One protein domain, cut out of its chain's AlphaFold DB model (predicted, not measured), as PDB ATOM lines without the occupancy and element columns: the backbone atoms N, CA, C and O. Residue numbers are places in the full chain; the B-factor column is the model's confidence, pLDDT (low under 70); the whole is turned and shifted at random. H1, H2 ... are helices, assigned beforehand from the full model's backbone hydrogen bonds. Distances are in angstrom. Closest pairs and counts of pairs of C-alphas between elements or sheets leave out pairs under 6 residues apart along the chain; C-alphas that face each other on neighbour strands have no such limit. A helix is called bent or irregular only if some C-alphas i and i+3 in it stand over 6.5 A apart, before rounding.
ATOM      1  N   GLN A   6     606.270 353.705 451.806       76.31
ATOM      2  CA  GLN A   6     606.269 352.288 452.192       76.31
ATOM      3  C   GLN A   6     606.903 352.059 453.572       76.31
ATOM      4  O   GLN A   6     606.373 351.286 454.368       76.31
ATOM      5  N   GLU A   7     608.008 352.742 453.883       77.19
ATOM      6  CA  GLU A   7     608.646 352.670 455.203       77.19
ATOM      7  C   GLU A   7     607.783 353.329 456.288       77.19
ATOM      8  O   GLU A   7     607.671 352.783 457.381       77.19
ATOM      9  N   ARG A   8     607.117 354.455 455.994       78.56
ATOM     10  CA  ARG A   8     606.150 355.087 456.913       78.56
ATOM     11  C   ARG A   8     605.017 354.131 457.278       78.56
ATOM     12  O   ARG A   8     604.761 353.920 458.464       78.56
ATOM     13  N   VAL A   9     604.392 353.509 456.274       82.12
ATOM     14  CA  VAL A   9     603.351 352.491 456.477       82.12
ATOM     15  C   VAL A   9     603.906 351.309 457.279       82.12
ATOM     16  O   VAL A   9     603.313 350.944 458.294       82.12
ATOM     17  N   PHE A  10     605.076 350.773 456.912       88.69
ATOM     18  CA  PHE A  10     605.750 349.705 457.660       88.69
ATOM     19  C   PHE A  10     605.936 350.064 459.142       88.69
ATOM     20  O   PHE A  10     605.406 349.354 459.999       88.69
ATOM     21  N   PHE A  11     606.592 351.183 459.460       84.06
ATOM     22  CA  PHE A  11     606.840 351.604 460.842       84.06
ATOM     23  C   PHE A  11     605.552 351.886 461.630       84.06
ATOM     24  O   PHE A  11     605.491 351.542 462.808       84.06
ATOM     25  N   SER A  12     604.507 352.427 460.990       82.62
ATOM     26  CA  SER A  12     603.187 352.632 461.617       82.62
ATOM     27  C   SER A  12     602.456 351.326 461.970       82.62
ATOM     28  O   SER A  12     601.617 351.315 462.868       82.62
ATOM     29  N   SER A  13     602.796 350.217 461.302       85.12
ATOM     30  CA  SER A  13     602.173 348.899 461.506       85.12
ATOM     31  C   SER A  13     602.862 348.022 462.563       85.12
ATOM     32  O   SER A  13     602.328 346.972 462.934       85.12
ATOM     33  N   LEU A  14     604.043 348.420 463.058       86.50
ATOM     34  CA  LEU A  14     604.846 347.601 463.969       86.50
ATOM     35  C   LEU A  14     604.238 347.522 465.374       86.50
ATOM     36  O   LEU A  14     604.118 348.518 466.087       86.50
ATOM     37  N   LYS A  15     603.936 346.303 465.827       88.75
ATOM     38  CA  LYS A  15     603.432 346.058 467.184       88.75
ATOM     39  C   LYS A  15     604.570 346.062 468.199       88.75
ATOM     40  O   LYS A  15     605.572 345.369 468.030       88.75
ATOM     41  N   THR A  16     604.372 346.746 469.326       85.50
ATOM     42  CA  THR A  16     605.357 346.890 470.417       85.50
ATOM     43  C   THR A  16     605.945 345.560 470.906       85.50
ATOM     44  O   THR A  16     607.127 345.490 471.236       85.50
ATOM     45  N   GLN A  17     605.143 344.489 470.939       84.62
ATOM     46  CA  GLN A  17     605.601 343.148 471.321       84.62
ATOM     47  C   GLN A  17     606.547 342.534 470.276       84.62
ATOM     48  O   GLN A  17     607.554 341.932 470.641       84.62
ATOM     49  N   GLU A  18     606.261 342.721 468.985       87.31
ATOM     50  CA  GLU A  18     607.095 342.213 467.891       87.31
ATOM     51  C   GLU A  18     608.404 342.997 467.778       87.31
ATOM     52  O   GLU A  18     609.442 342.399 467.527       87.31
ATOM     53  N   VAL A  19     608.387 344.305 468.058       89.94
ATOM     54  CA  VAL A  19     609.601 345.134 468.152       89.94
ATOM     55  C   VAL A  19     610.521 344.674 469.289       89.94
ATOM     56  O   VAL A  19     611.732 344.582 469.091       89.94
ATOM     57  N   LYS A  20     609.971 344.342 470.469       88.62
ATOM     58  CA  LYS A  20     610.757 343.774 471.582       88.62
ATOM     59  C   LYS A  20     611.367 342.420 471.210       88.62
ATOM     60  O   LYS A  20     612.572 342.243 471.349       88.62
ATOM     61  N   ALA A  21     610.550 341.506 470.680       88.12
ATOM     62  CA  ALA A  21     610.999 340.173 470.283       88.12
ATOM     63  C   ALA A  21     612.014 340.209 469.123       88.12
ATOM     64  O   ALA A  21     612.970 339.440 469.134       88.12
ATOM     65  N   TYR A  22     611.867 341.140 468.172       93.69
ATOM     66  CA  TYR A  22     612.871 341.398 467.140       93.69
ATOM     67  C   TYR A  22     614.192 341.849 467.759       93.69
ATOM     68  O   TYR A  22     615.224 341.271 467.442       93.69
ATOM     69  N   ARG A  23     614.172 342.825 468.678       92.69
ATOM     70  CA  ARG A  23     615.385 343.319 469.350       92.69
ATOM     71  C   ARG A  23     616.132 342.201 470.081       92.69
ATOM     72  O   ARG A  23     617.345 342.119 469.962       92.69
ATOM     73  N   GLU A  24     615.405 341.338 470.791       88.56
ATOM     74  CA  GLU A  24     615.958 340.193 471.534       88.56
ATOM     75  C   GLU A  24     616.418 339.027 470.641       88.56
ATOM     76  O   GLU A  24     617.248 338.223 471.067       88.56
ATOM     77  N   TRP A  25     615.895 338.918 469.416       92.19
ATOM     78  CA  TRP A  25     616.347 337.947 468.417       92.19
ATOM     79  C   TRP A  25     617.563 338.448 467.629       92.19
ATOM     80  O   TRP A  25     618.483 337.671 467.385       92.19
ATOM     81  N   ALA A  26     617.547 339.722 467.233       91.19
ATOM     82  CA  ALA A  26     618.476 340.342 466.291       91.19
ATOM     83  C   ALA A  26     619.774 340.856 466.931       91.19
ATOM     84  O   ALA A  26     620.812 340.837 466.275       91.19
ATOM     85  N   PHE A  27     619.721 341.322 468.185       92.81
ATOM     86  CA  PHE A  27     620.816 342.062 468.818       92.81
ATOM     87  C   PHE A  27     621.103 341.594 470.256       92.81
ATOM     88  O   PHE A  27     620.195 341.120 470.947       92.81
ATOM     89  N   PRO A  28     622.344 341.756 470.757       90.50
ATOM     90  CA  PRO A  28     622.674 341.472 472.151       90.50
ATOM     91  C   PRO A  28     621.837 342.298 473.131       90.50
ATOM     92  O   PRO A  28     621.414 343.415 472.839       90.50
ATOM     93  N   LYS A  29     621.661 341.800 474.359       87.81
ATOM     94  CA  LYS A  29     620.842 342.488 475.374       87.81
ATOM     95  C   LYS A  29     621.360 343.882 475.762       87.81
ATOM     96  O   LYS A  29     620.552 344.694 476.202       87.81
ATOM     97  N   VAL A  30     622.655 344.170 475.586       88.31
ATOM     98  CA  VAL A  30     623.286 345.432 476.028       88.31
ATOM     99  C   VAL A  30     622.775 346.667 475.281       88.31
ATOM    100  O   VAL A  30     622.432 347.648 475.934       88.31
ATOM    101  N   VAL A  31     622.553 346.597 473.959       89.31
ATOM    102  CA  VAL A  31     621.910 347.700 473.204       89.31
ATOM    103  C   VAL A  31     620.447 347.916 473.612       89.31
ATOM    104  O   VAL A  31     619.805 348.871 473.185       89.31
ATOM    105  N   GLY A  32     619.881 347.026 474.433       85.75
ATOM    106  CA  GLY A  32     618.541 347.174 474.981       85.75
ATOM    107  C   GLY A  32     618.422 348.201 476.113       85.75
ATOM    108  O   GLY A  32     617.287 348.586 476.426       85.75
ATOM    109  N   ASP A  33     619.549 348.616 476.700       85.81
ATOM    110  CA  ASP A  33     619.669 349.646 477.739       85.81
ATOM    111  C   ASP A  33     619.597 351.066 477.132       85.81
ATOM    112  O   ASP A  33     619.919 351.287 475.964       85.81
ATOM    113  N   ARG A  34     619.164 352.044 477.929       84.56
ATOM    114  CA  ARG A  34     619.202 353.480 477.609       84.56
ATOM    115  C   ARG A  34     620.570 354.117 477.871       84.56
ATOM    116  O   ARG A  34     620.830 355.173 477.309       84.56
ATOM    117  N   ALA A  35     621.408 353.511 478.714       84.94
ATOM    118  CA  ALA A  35     622.761 353.991 479.012       84.94
ATOM    119  C   ALA A  35     623.834 353.482 478.025       84.94
ATOM    120  O   ALA A  35     624.978 353.922 478.085       84.94
ATOM    121  N   HIS A  36     623.477 352.555 477.133       88.19
ATOM    122  CA  HIS A  36     624.379 351.983 476.135       88.19
ATOM    123  C   HIS A  36     624.449 352.851 474.871       88.19
ATOM    124  O   HIS A  36     623.424 353.365 474.421       88.19
ATOM    125  N   ASP A  37     625.631 352.958 474.257       86.44
ATOM    126  CA  ASP A  37     625.811 353.594 472.948       86.44
ATOM    127  C   ASP A  37     626.142 352.518 471.889       86.44
ATOM    128  O   ASP A  37     627.205 351.896 471.967       86.44
ATOM    129  N   PRO A  38     625.236 352.205 470.941       89.75
ATOM    130  CA  PRO A  38     623.946 352.843 470.693       89.75
ATOM    131  C   PRO A  38     622.822 352.208 471.533       89.75
ATOM    132  O   PRO A  38     622.884 351.021 471.874       89.75
ATOM    133  N   SER A  39     621.762 352.975 471.819       89.31
ATOM    134  CA  SER A  39     620.574 352.501 472.550       89.31
ATOM    135  C   SER A  39     619.384 352.236 471.620       89.31
ATOM    136  O   SER A  39     618.904 353.104 470.883       89.31
ATOM    137  N   PHE A  40     618.876 351.006 471.651       93.69
ATOM    138  CA  PHE A  40     617.787 350.518 470.801       93.69
ATOM    139  C   PHE A  40     616.473 350.519 471.581       93.69
ATOM    140  O   PHE A  40     616.010 349.504 472.113       93.69
ATOM    141  N   THR A  41     615.867 351.699 471.686       89.19
ATOM    142  CA  THR A  41     614.622 351.920 472.429       89.19
ATOM    143  C   THR A  41     613.387 351.813 471.527       89.19
ATOM    144  O   THR A  41     613.460 351.888 470.300       89.19
ATOM    145  N   LEU A  42     612.208 351.715 472.145       86.00
ATOM    146  CA  LEU A  42     610.923 351.799 471.437       86.00
ATOM    147  C   LEU A  42     610.625 353.202 470.874       86.00
ATOM    148  O   LEU A  42     609.711 353.346 470.071       86.00
ATOM    149  N   GLN A  43     611.373 354.229 471.291       82.75
ATOM    150  CA  GLN A  43     611.170 355.624 470.884       82.75
ATOM    151  C   GLN A  43     611.980 355.985 469.625       82.75
ATOM    152  O   GLN A  43     611.672 356.976 468.972       82.75
ATOM    153  N   ASN A  44     612.982 355.174 469.259       86.12
ATOM    154  CA  ASN A  44     613.859 355.397 468.106       86.12
ATOM    155  C   ASN A  44     613.936 354.198 467.139       86.12
ATOM    156  O   ASN A  44     614.940 354.019 466.457       86.12
ATOM    157  N   THR A  45     612.875 353.390 467.039       88.62
ATOM    158  CA  THR A  45     612.786 352.190 466.172       88.62
ATOM    159  C   THR A  45     613.243 352.409 464.726       88.62
ATOM    160  O   THR A  45     613.901 351.543 464.152       88.62
ATOM    161  N   GLN A  46     612.958 353.581 464.154       86.69
ATOM    162  CA  GLN A  46     613.366 353.970 462.797       86.69
ATOM    163  C   GLN A  46     614.888 354.096 462.606       86.69
ATOM    164  O   GLN A  46     615.360 354.078 461.475       86.69
ATOM    165  N   GLN A  47     615.664 354.223 463.687       87.25
ATOM    166  CA  GLN A  47     617.124 354.355 463.633       87.25
ATOM    167  C   GLN A  47     617.848 353.001 463.609       87.25
ATOM    168  O   GLN A  47     618.986 352.945 463.152       87.25
ATOM    169  N   TRP A  48     617.211 351.922 464.090       90.56
ATOM    170  CA  TRP A  48     617.873 350.628 464.327       90.56
ATOM    171  C   TRP A  48     617.174 349.394 463.731       90.56
ATOM    172  O   TRP A  48     617.766 348.316 463.706       90.56
ATOM    173  N   ILE A  49     615.952 349.516 463.201       93.69
ATOM    174  CA  ILE A  49     615.265 348.418 462.503       93.69
ATOM    175  C   ILE A  49     615.418 348.570 460.986       93.69
ATOM    176  O   ILE A  49     614.901 349.518 460.401       93.69
ATOM    177  N   GLN A  50     616.031 347.582 460.330       92.19
ATOM    178  CA  GLN A  50     615.860 347.379 458.890       92.19
ATOM    179  C   GLN A  50     614.592 346.577 458.579       92.19
ATOM    180  O   GLN A  50     614.338 345.527 459.172       92.19
ATOM    181  N   MET A  51     613.829 347.021 457.575       90.06
ATOM    182  CA  MET A  51     612.636 346.310 457.102       90.06
ATOM    183  C   MET A  51     612.958 344.898 456.572       90.06
ATOM    184  O   MET A  51     612.138 343.996 456.735       90.06
ATOM    185  N   ALA A  52     614.128 344.687 455.958       89.56
ATOM    186  CA  ALA A  52     614.546 343.377 455.448       89.56
ATOM    187  C   ALA A  52     614.777 342.372 456.592       89.56
ATOM    188  O   ALA A  52     614.088 341.352 456.670       89.56
ATOM    189  N   ALA A  53     615.649 342.713 457.546       91.25
ATOM    190  CA  ALA A  53     615.914 341.895 458.729       91.25
ATOM    191  C   ALA A  53     614.658 341.646 459.588       91.25
ATOM    192  O   ALA A  53     614.451 340.529 460.070       91.25
ATOM    193  N   PHE A  54     613.759 342.630 459.716       92.88
ATOM    194  CA  PHE A  54     612.483 342.445 460.417       92.88
ATOM    195  C   PHE A  54     611.539 341.467 459.688       92.88
ATOM    196  O   PHE A  54     610.891 340.636 460.327       92.88
ATOM    197  N   LYS A  55     611.488 341.504 458.348       89.69
ATOM    198  CA  LYS A  55     610.720 340.540 457.536       89.69
ATOM    199  C   LYS A  55     611.304 339.127 457.594       89.69
ATOM    200  O   LYS A  55     610.540 338.161 457.546       89.69
ATOM    201  N   LEU A  56     612.625 338.976 457.725       89.38
ATOM    202  CA  LEU A  56     613.249 337.677 458.002       89.38
ATOM    203  C   LEU A  56     612.864 337.178 459.404       89.38
ATOM    204  O   LEU A  56     612.376 336.055 459.531       89.38
ATOM    205  N   PHE A  57     612.967 338.022 460.436       91.06
ATOM    206  CA  PHE A  57     612.514 337.695 461.795       91.06
ATOM    207  C   PHE A  57     611.056 337.214 461.835       91.06
ATOM    208  O   PHE A  57     610.776 336.169 462.421       91.06
ATOM    209  N   GLN A  58     610.131 337.909 461.164       87.00
ATOM    210  CA  GLN A  58     608.725 337.488 461.090       87.00
ATOM    211  C   GLN A  58     608.538 336.099 460.448       87.00
ATOM    212  O   GLN A  58     607.541 335.433 460.732       87.00
ATOM    213  N   ARG A  59     609.491 335.650 459.617       83.81
ATOM    214  CA  ARG A  59     609.456 334.375 458.887       83.81
ATOM    215  C   ARG A  59     610.068 333.204 459.660       83.81
ATOM    216  O   ARG A  59     609.507 332.115 459.624       83.81
ATOM    217  N   VAL A  60     611.197 333.410 460.352       81.50
ATOM    218  CA  VAL A  60     611.916 332.336 461.081       81.50
ATOM    219  C   VAL A  60     611.837 332.434 462.608       81.50
ATOM    220  O   VAL A  60     611.876 331.410 463.286       81.50
ATOM    221  N   GLY A  61     611.669 333.631 463.175       61.91
ATOM    222  CA  GLY A  61     611.751 333.898 464.618       61.91
ATOM    223  C   GLY A  61     610.598 333.353 465.469       61.91
ATOM    224  O   GLY A  61     610.577 333.580 466.675       61.91
ATOM    225  N   ARG A  62     609.634 332.646 464.864       57.78
ATOM    226  CA  ARG A  62     608.460 332.059 465.538       57.78
ATOM    227  C   ARG A  62     608.493 330.526 465.651       57.78
ATOM    228  O   ARG A  62     607.556 329.952 466.200       57.78
ATOM    229  N   VAL A  63     609.534 329.858 465.147       46.41
ATOM    230  CA  VAL A  63     609.677 328.392 465.231       46.41
ATOM    231  C   VAL A  63     610.502 328.010 466.463       46.41
ATOM    232  O   VAL A  63     611.578 328.561 466.696       46.41
ATOM    233  N   VAL A  74     629.942 332.541 463.271       70.25
ATOM    234  CA  VAL A  74     630.495 333.895 463.106       70.25
ATOM    235  C   VAL A  74     632.028 333.866 463.039       70.25
ATOM    236  O   VAL A  74     632.607 334.663 462.312       70.25
ATOM    237  N   GLU A  75     632.682 332.934 463.741       69.56
ATOM    238  CA  GLU A  75     634.153 332.827 463.794       69.56
ATOM    239  C   GLU A  75     634.738 332.251 462.489       69.56
ATOM    240  O   GLU A  75     635.763 332.723 462.006       69.56
ATOM    241  N   ASP A  76     634.038 331.297 461.865       71.94
ATOM    242  CA  ASP A  76     634.390 330.701 460.564       71.94
ATOM    243  C   ASP A  76     633.854 331.508 459.350       71.94
ATOM    244  O   ASP A  76     633.858 331.028 458.210       71.94
ATOM    245  N   ALA A  77     633.324 332.718 459.564       79.88
ATOM    246  CA  ALA A  77     632.632 333.480 458.526       79.88
ATOM    247  C   ALA A  77     633.583 334.177 457.535       79.88
ATOM    248  O   ALA A  77     634.596 334.770 457.899       79.88
ATOM    249  N   LEU A  78     633.201 334.206 456.253       85.81
ATOM    250  CA  LEU A  78     633.870 335.053 455.264       85.81
ATOM    251  C   LEU A  78     633.563 336.533 455.543       85.81
ATOM    252  O   LEU A  78     632.403 336.899 455.742       85.81
ATOM    253  N   LEU A  79     634.572 337.405 455.450       84.12
ATOM    254  CA  LEU A  79     634.418 338.847 455.695       84.12
ATOM    255  C   LEU A  79     633.299 339.478 454.840       84.12
ATOM    256  O   LEU A  79     632.451 340.186 455.368       84.12
ATOM    257  N   GLY A  80     633.205 339.126 453.551       85.19
ATOM    258  CA  GLY A  80     632.127 339.582 452.651       85.19
ATOM    259  C   GLY A  80     630.737 338.961 452.906       85.19
ATOM    260  O   GLY A  80     629.742 339.366 452.292       85.19
ATOM    261  N   ASP A  81     630.630 337.974 453.798       88.75
ATOM    262  CA  ASP A  81     629.351 337.512 454.350       88.75
ATOM    263  C   ASP A  81     628.988 338.284 455.631       88.75
ATOM    264  O   ASP A  81     627.820 338.655 455.779       88.75
ATOM    265  N   LEU A  82     629.967 338.624 456.484       89.00
ATOM    266  CA  LEU A  82     629.786 339.516 457.640       89.00
ATOM    267  C   LEU A  82     629.434 340.953 457.220       89.00
ATOM    268  O   LEU A  82     628.469 341.508 457.737       89.00
ATOM    269  N   GLU A  83     630.124 341.531 456.232       90.00
ATOM    270  CA  GLU A  83     629.793 342.839 455.642       90.00
ATOM    271  C   GLU A  83     628.358 342.868 455.107       90.00
ATOM    272  O   GLU A  83     627.581 343.774 455.407       90.00
ATOM    273  N   ALA A  84     627.975 341.855 454.326       90.56
ATOM    274  CA  ALA A  84     626.633 341.769 453.762       90.56
ATOM    275  C   ALA A  84     625.562 341.620 454.857       90.56
ATOM    276  O   ALA A  84     624.477 342.187 454.735       90.56
ATOM    277  N   TYR A  85     625.872 340.900 455.938       93.88
ATOM    278  CA  TYR A  85     624.997 340.773 457.099       93.88
ATOM    279  C   TYR A  85     624.888 342.081 457.893       93.88
ATOM    280  O   TYR A  85     623.776 342.501 458.205       93.88
ATOM    281  N   GLN A  86     626.002 342.777 458.145       92.81
ATOM    282  CA  GLN A  86     626.024 344.112 458.753       92.81
ATOM    283  C   GLN A  86     625.141 345.079 457.943       92.81
ATOM    284  O   GLN A  86     624.287 345.777 458.495       92.81
ATOM    285  N   GLN A  87     625.276 345.058 456.613       91.75
ATOM    286  CA  GLN A  87     624.480 345.873 455.696       91.75
ATOM    287  C   GLN A  87     622.998 345.474 455.619       91.75
ATOM    288  O   GLN A  87     622.171 346.329 455.308       91.75
ATOM    289  N   PHE A  88     622.643 344.221 455.900       93.94
ATOM    290  CA  PHE A  88     621.261 343.727 455.957       93.94
ATOM    291  C   PHE A  88     620.583 344.021 457.307       93.94
ATOM    292  O   PHE A  88     619.403 344.373 457.358       93.94
ATOM    293  N   LEU A  89     621.336 343.901 458.402       93.62
ATOM    294  CA  LEU A  89     620.853 344.038 459.773       93.62
ATOM    295  C   LEU A  89     620.704 345.508 460.197       93.62
ATOM    296  O   LEU A  89     619.713 345.869 460.835       93.62
ATOM    297  N   LEU A  90     621.675 346.358 459.837       92.19
ATOM    298  CA  LEU A  90     621.811 347.717 460.370       92.19
ATOM    299  C   LEU A  90     621.460 348.795 459.331       92.19
ATOM    300  O   LEU A  90     622.001 348.780 458.213       92.19
ATOM    301  N   PRO A  91     620.584 349.762 459.670       89.81
ATOM    302  CA  PRO A  91     620.397 350.980 458.882       89.81
ATOM    303  C   PRO A  91     621.723 351.718 458.655       89.81
ATOM    304  O   PRO A  91     622.635 351.645 459.478       89.81
ATOM    305  N   SER A  92     621.836 352.450 457.544       82.56
ATOM    306  CA  SER A  92     623.099 353.062 457.091       82.56
ATOM    307  C   SER A  92     623.798 353.930 458.145       82.56
ATOM    308  O   SER A  92     625.021 353.894 458.234       82.56
ATOM    309  N   GLY A  93     623.041 354.644 458.987       83.38
ATOM    310  CA  GLY A  93     623.583 355.475 460.069       83.38
ATOM    311  C   GLY A  93     624.264 354.717 461.219       83.38
ATOM    312  O   GLY A  93     624.981 355.343 461.990       83.38
ATOM    313  N   LEU A  94     624.073 353.395 461.340       87.69
ATOM    314  CA  LEU A  94     624.678 352.566 462.395       87.69
ATOM    315  C   LEU A  94     625.829 351.673 461.909       87.69
ATOM    316  O   LEU A  94     626.551 351.131 462.738       87.69
ATOM    317  N   ARG A  95     626.037 351.532 460.593       85.75
ATOM    318  CA  ARG A  95     627.091 350.657 460.032       85.75
ATOM    319  C   ARG A  95     628.509 351.121 460.380       85.75
ATOM    320  O   ARG A  95     629.402 350.300 460.514       85.75
ATOM    321  N   ASN A  96     628.685 352.428 460.576       82.50
ATOM    322  CA  ASN A  96     629.959 353.047 460.951       82.50
ATOM    323  C   ASN A  96     630.076 353.265 462.477       82.50
ATOM    324  O   ASN A  96     630.915 354.045 462.930       82.50
ATOM    325  N   HIS A  97     629.190 352.664 463.277       88.69
ATOM    326  CA  HIS A  97     629.201 352.813 464.727       88.69
ATOM    327  C   HIS A  97     630.150 351.791 465.363       88.69
ATOM    328  O   HIS A  97     630.032 350.604 465.081       88.69
ATOM    329  N   LYS A  98     631.033 352.223 466.276       86.00
ATOM    330  CA  LYS A  98     632.109 351.386 466.855       86.00
ATOM    331  C   LYS A  98     631.642 350.049 467.445       86.00
ATOM    332  O   LYS A  98     632.344 349.057 467.348       86.00
ATOM    333  N   PHE A  99     630.450 350.015 468.046       88.75
ATOM    334  CA  PHE A  99     629.869 348.778 468.592       88.75
ATOM    335  C   PHE A  99     629.532 347.718 467.520       88.75
ATOM    336  O   PHE A  99     629.413 346.542 467.841       88.75
ATOM    337  N   PHE A 100     629.365 348.127 466.260       91.25
ATOM    338  CA  PHE A 100     629.023 347.268 465.122       91.25
ATOM    339  C   PHE A 100     630.187 347.078 464.137       91.25
ATOM    340  O   PHE A 100     629.969 346.698 462.984       91.25
ATOM    341  N   ASP A 101     631.415 347.354 464.580       86.44
ATOM    342  CA  ASP A 101     632.618 347.149 463.778       86.44
ATOM    343  C   ASP A 101     632.827 345.656 463.461       86.44
ATOM    344  O   ASP A 101     632.485 344.777 464.258       86.44
ATOM    345  N   LEU A 102     633.388 345.364 462.290       85.69
ATOM    346  CA  LEU A 102     633.657 344.000 461.833       85.69
ATOM    347  C   LEU A 102     634.772 343.341 462.660       85.69
ATOM    348  O   LEU A 102     634.754 342.126 462.823       85.69
ATOM    349  N   GLU A 103     635.673 344.135 463.252       80.31
ATOM    350  CA  GLU A 103     636.691 343.662 464.211       80.31
ATOM    351  C   GLU A 103     636.100 343.145 465.539       80.31
ATOM    352  O   GLU A 103     636.836 342.591 466.348       80.31
ATOM    353  N   ASN A 104     634.800 343.349 465.785       82.06
ATOM    354  CA  ASN A 104     634.093 342.948 467.011       82.06
ATOM    355  C   ASN A 104     632.820 342.136 466.681       82.06
ATOM    356  O   ASN A 104     631.826 342.184 467.417       82.06
ATOM    357  N   ALA A 105     632.793 341.460 465.525       84.31
ATOM    358  CA  ALA A 105     631.605 340.789 464.993       84.31
ATOM    359  C   ALA A 105     630.992 339.783 465.981       84.31
ATOM    360  O   ALA A 105     629.774 339.730 466.128       84.31
ATOM    361  N   GLU A 106     631.814 339.044 466.716       81.00
ATOM    362  CA  GLU A 106     631.420 338.087 467.753       81.00
ATOM    363  C   GLU A 106     630.652 338.713 468.933       81.00
ATOM    364  O   GLU A 106     629.889 338.016 469.607       81.00
ATOM    365  N   ILE A 107     630.788 340.025 469.163       81.81
ATOM    366  CA  ILE A 107     630.085 340.748 470.235       81.81
ATOM    367  C   ILE A 107     628.647 341.096 469.826       81.81
ATOM    368  O   ILE A 107     627.743 341.059 470.666       81.81
ATOM    369  N   TRP A 108     628.408 341.435 468.551       87.69
ATOM    370  CA  TRP A 108     627.118 341.962 468.080       87.69
ATOM    371  C   TRP A 108     626.356 341.063 467.098       87.69
ATOM    372  O   TRP A 108     625.123 341.125 467.054       87.69
ATOM    373  N   ALA A 109     627.037 340.209 466.334       88.88
ATOM    374  CA  ALA A 109     626.418 339.289 465.390       88.88
ATOM    375  C   ALA A 109     625.900 338.045 466.122       88.88
ATOM    376  O   ALA A 109     626.602 337.054 466.309       88.88
ATOM    377  N   LEU A 110     624.629 338.068 466.529       88.81
ATOM    378  CA  LEU A 110     624.010 336.874 467.098       88.81
ATOM    379  C   LEU A 110     623.954 335.734 466.064       88.81
ATOM    380  O   LEU A 110     623.559 335.924 464.912       88.81
ATOM    381  N   VAL A 111     624.271 334.518 466.519       84.69
ATOM    382  CA  VAL A 111     624.310 333.303 465.687       84.69
ATOM    383  C   VAL A 111     622.991 333.056 464.944       84.69
ATOM    384  O   VAL A 111     622.998 332.777 463.751       84.69
ATOM    385  N   ARG A 112     621.835 333.173 465.618       83.88
ATOM    386  CA  ARG A 112     620.533 332.780 465.037       83.88
ATOM    387  C   ARG A 112     620.087 333.648 463.841       83.88
ATOM    388  O   ARG A 112     619.657 333.056 462.849       83.88
ATOM    389  N   PRO A 113     620.156 334.995 463.881       89.19
ATOM    390  CA  PRO A 113     619.881 335.814 462.700       89.19
ATOM    391  C   PRO A 113     620.941 335.687 461.605       89.19
ATOM    392  O   PRO A 113     620.570 335.691 460.433       89.19
ATOM    393  N   PHE A 114     622.225 335.535 461.957       90.06
ATOM    394  CA  PHE A 114     623.290 335.357 460.966       90.06
ATOM    395  C   PHE A 114     623.072 334.082 460.141       90.06
ATOM    396  O   PHE A 114     623.025 334.122 458.912       90.06
ATOM    397  N   ASP A 115     622.795 332.969 460.819       86.12
ATOM    398  CA  ASP A 115     622.505 331.682 460.189       86.12
ATOM    399  C   ASP A 115     621.230 331.730 459.319       86.12
ATOM    400  O   ASP A 115     621.163 331.126 458.246       86.12
ATOM    401  N   ALA A 116     620.219 332.503 459.735       87.38
ATOM    402  CA  ALA A 116     619.011 332.742 458.948       87.38
ATOM    403  C   ALA A 116     619.286 333.572 457.678       87.38
ATOM    404  O   ALA A 116     618.785 333.227 456.605       87.38
ATOM    405  N   PHE A 117     620.109 334.618 457.781       92.25
ATOM    406  CA  PHE A 117     620.528 335.454 456.655       92.25
ATOM    407  C   PHE A 117     621.362 334.664 455.635       92.25
ATOM    408  O   PHE A 117     621.080 334.715 454.439       92.25
ATOM    409  N   LEU A 118     622.325 333.854 456.089       88.12
ATOM    410  CA  LEU A 118     623.119 332.992 455.206       88.12
ATOM    411  C   LEU A 118     622.248 331.983 454.440       88.12
ATOM    412  O   LEU A 118     622.529 331.682 453.277       88.12
ATOM    413  N   ARG A 119     621.172 331.475 455.053       84.56
ATOM    414  CA  ARG A 119     620.197 330.597 454.380       84.56
ATOM    415  C   ARG A 119     619.395 331.350 453.313       84.56
ATOM    416  O   ARG A 119     619.195 330.795 452.237       84.56
ATOM    417  N   GLU A 120     618.991 332.597 453.565       83.44
ATOM    418  CA  GLU A 120     618.291 333.447 452.587       83.44
ATOM    419  C   GLU A 120     619.201 333.811 451.395       83.44
ATOM    420  O   GLU A 120     618.870 333.489 450.251       83.44
ATOM    421  N   LYS A 121     620.423 334.298 451.658       81.06
ATOM    422  CA  LYS A 121     621.445 334.631 450.643       81.06
ATOM    423  C   LYS A 121     621.822 333.437 449.742       81.06
ATOM    424  O   LYS A 121     622.138 333.606 448.562       81.06
ATOM    425  N   ARG A 122     621.774 332.204 450.272       77.31
ATOM    426  CA  ARG A 122     621.981 330.948 449.511       77.31
ATOM    427  C   ARG A 122     620.786 330.553 448.630       77.31
ATOM    428  O   ARG A 122     620.973 329.772 447.695       77.31
ATOM    429  N   VAL A 123     619.581 331.058 448.906       68.50
ATOM    430  CA  VAL A 123     618.396 330.876 448.050       68.50
ATOM    431  C   VAL A 123     618.389 331.910 446.925       68.50
ATOM    432  O   VAL A 123     618.222 331.523 445.772       68.50
ATOM    433  N   GLU A 124     618.661 333.183 447.222       63.69
ATOM    434  CA  GLU A 124     618.698 334.268 446.223       63.69
ATOM    435  C   GLU A 124     619.744 334.000 445.127       63.69
ATOM    436  O   GLU A 124     619.403 333.974 443.945       63.69
ATOM    437  N   LYS A 125     620.967 333.581 445.496       56.16
ATOM    438  CA  LYS A 125     621.998 333.159 444.522       56.16
ATOM    439  C   LYS A 125     621.598 331.983 443.609       56.16
ATOM    440  O   LYS A 125     622.269 331.759 442.604       56.16
ATOM    441  N   ARG A 126     620.541 331.217 443.922       45.25
ATOM    442  CA  ARG A 126     619.978 330.185 443.021       45.25
ATOM    443  C   ARG A 126     618.899 330.724 442.076       45.25
ATOM    444  O   ARG A 126     618.576 330.040 441.110       45.25
ATOM    445  N   VAL A 127     618.356 331.909 442.349       44.38
ATOM    446  CA  VAL A 127     617.402 332.621 441.489       44.38
ATOM    447  C   VAL A 127     618.159 333.505 440.498       44.38
ATOM    448  O   VAL A 127     617.966 333.354 439.293       44.38
ATOM    449  N   ASP A 128     619.093 334.335 440.970       38.12
ATOM    450  CA  ASP A 128     619.809 335.306 440.123       38.12
ATOM    451  C   ASP A 128     620.698 334.631 439.066       38.12
ATOM    452  O   ASP A 128     620.760 335.058 437.912       38.12
ATOM    453  N   ALA A 129     621.291 333.480 439.410       36.50
ATOM    454  CA  ALA A 129     622.034 332.623 438.481       36.50
ATOM    455  C   ALA A 129     621.168 332.007 437.352       36.50
ATOM    456  O   ALA A 129     621.658 331.189 436.572       36.50
TER     457      ALA A 129
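What this domain is: This is residues 6 to 63 and 74 to 129 of the 1229 residues of an uncharacterized protein of Sphaerobolus stellatus (strain SS14) (UniProt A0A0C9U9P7). Four helices make a small crossed core: H2, H6 and H8 each stand about perpendicular to H5, and the last part of the long H8, residues 122 to 128, sticks out with Ala 129 as a free arm. The short H3 and H4 lie near H2, H1 lies near H4 and H5, and H7 lies near H6, while two long loops, residues 33 to 44 and residues 90 to 101, join H3 to H4 and H6 to H7. The printed part has 114 residues with eight named helices, H1 to H8 in order along the chain, and no named strand; its class is all helix. It is compact, with a radius of gyration of the C-alphas of 14.0 A and spans of 40 by 31 by 26 A.

How they stand to each other: H1, residues 6 to 13, touches no helix. H2, residues 16 to 26, touches H5, residues 51 to 60, about perpendicular at 86 degrees, and their closest C-alphas, those of Tyr 22 and Phe 57, are 6.5 A apart. H3, residues 29 to 32, is near H2. H4, residues 45 to 48, is close to H1 but not clearly touching, with the C-alphas of Phe 11 and Gln 46 the closest at 7.2 A. H6, residues 79 to 89, touches H5 at 85 degrees, about perpendicular, with the C-alphas of Ala 53 and Leu 89 the closest at 5.5 A. H7, residues 102 to 108, only just touches H6, with 3 pairs of C-alphas within 8 A; the closest are Leu 82 and Leu 102, 7.3 A. H8, residues 111 to 128, touches H5 with residues 113 to 117 alone, closest at the C-alphas of Val 60 and Ala 116, 7.4 A. H8 and H2 touch only at their ends, with the C-alphas of Ala 26 and Pro 113 the closest at 5.9 A. Every O i to N i+4 pair is within hydrogen-bond range in H1, H2 and H5, against 6 of 7 in H6, 13 of 14 in H8 and 0 of 3 in H7, which has 3 of 4 O i to N i+3 pairs within range; H3 and H4 are too short for an O i to N i+4 pair.

Where its parts are: H1 begins at C-alpha 6, (606.269, 352.288, 452.192). From first to last C-alpha H2 is 15.2 A long, H5 14.5 A, H6 15.1 A and H8 26.0 A. H7 is irregular: C-alphas 103 and 106 are 8.5 A apart. H8 ends at C-alpha 128, (619.809, 335.306, 440.123).

The domain as a whole: The C-alphas farthest apart, those of Ala 35 and Ala 129, are 45.8 A apart. Residues 64 to 73 are not printed, and C-alphas 63 and 74 are 21.6 A apart across this cut. The links H3 to H4 and H6 to H7 are long. The mean pLDDT of the printed part is 83.7; residues 61 to 63, 75 and 123 to 129 are under 70.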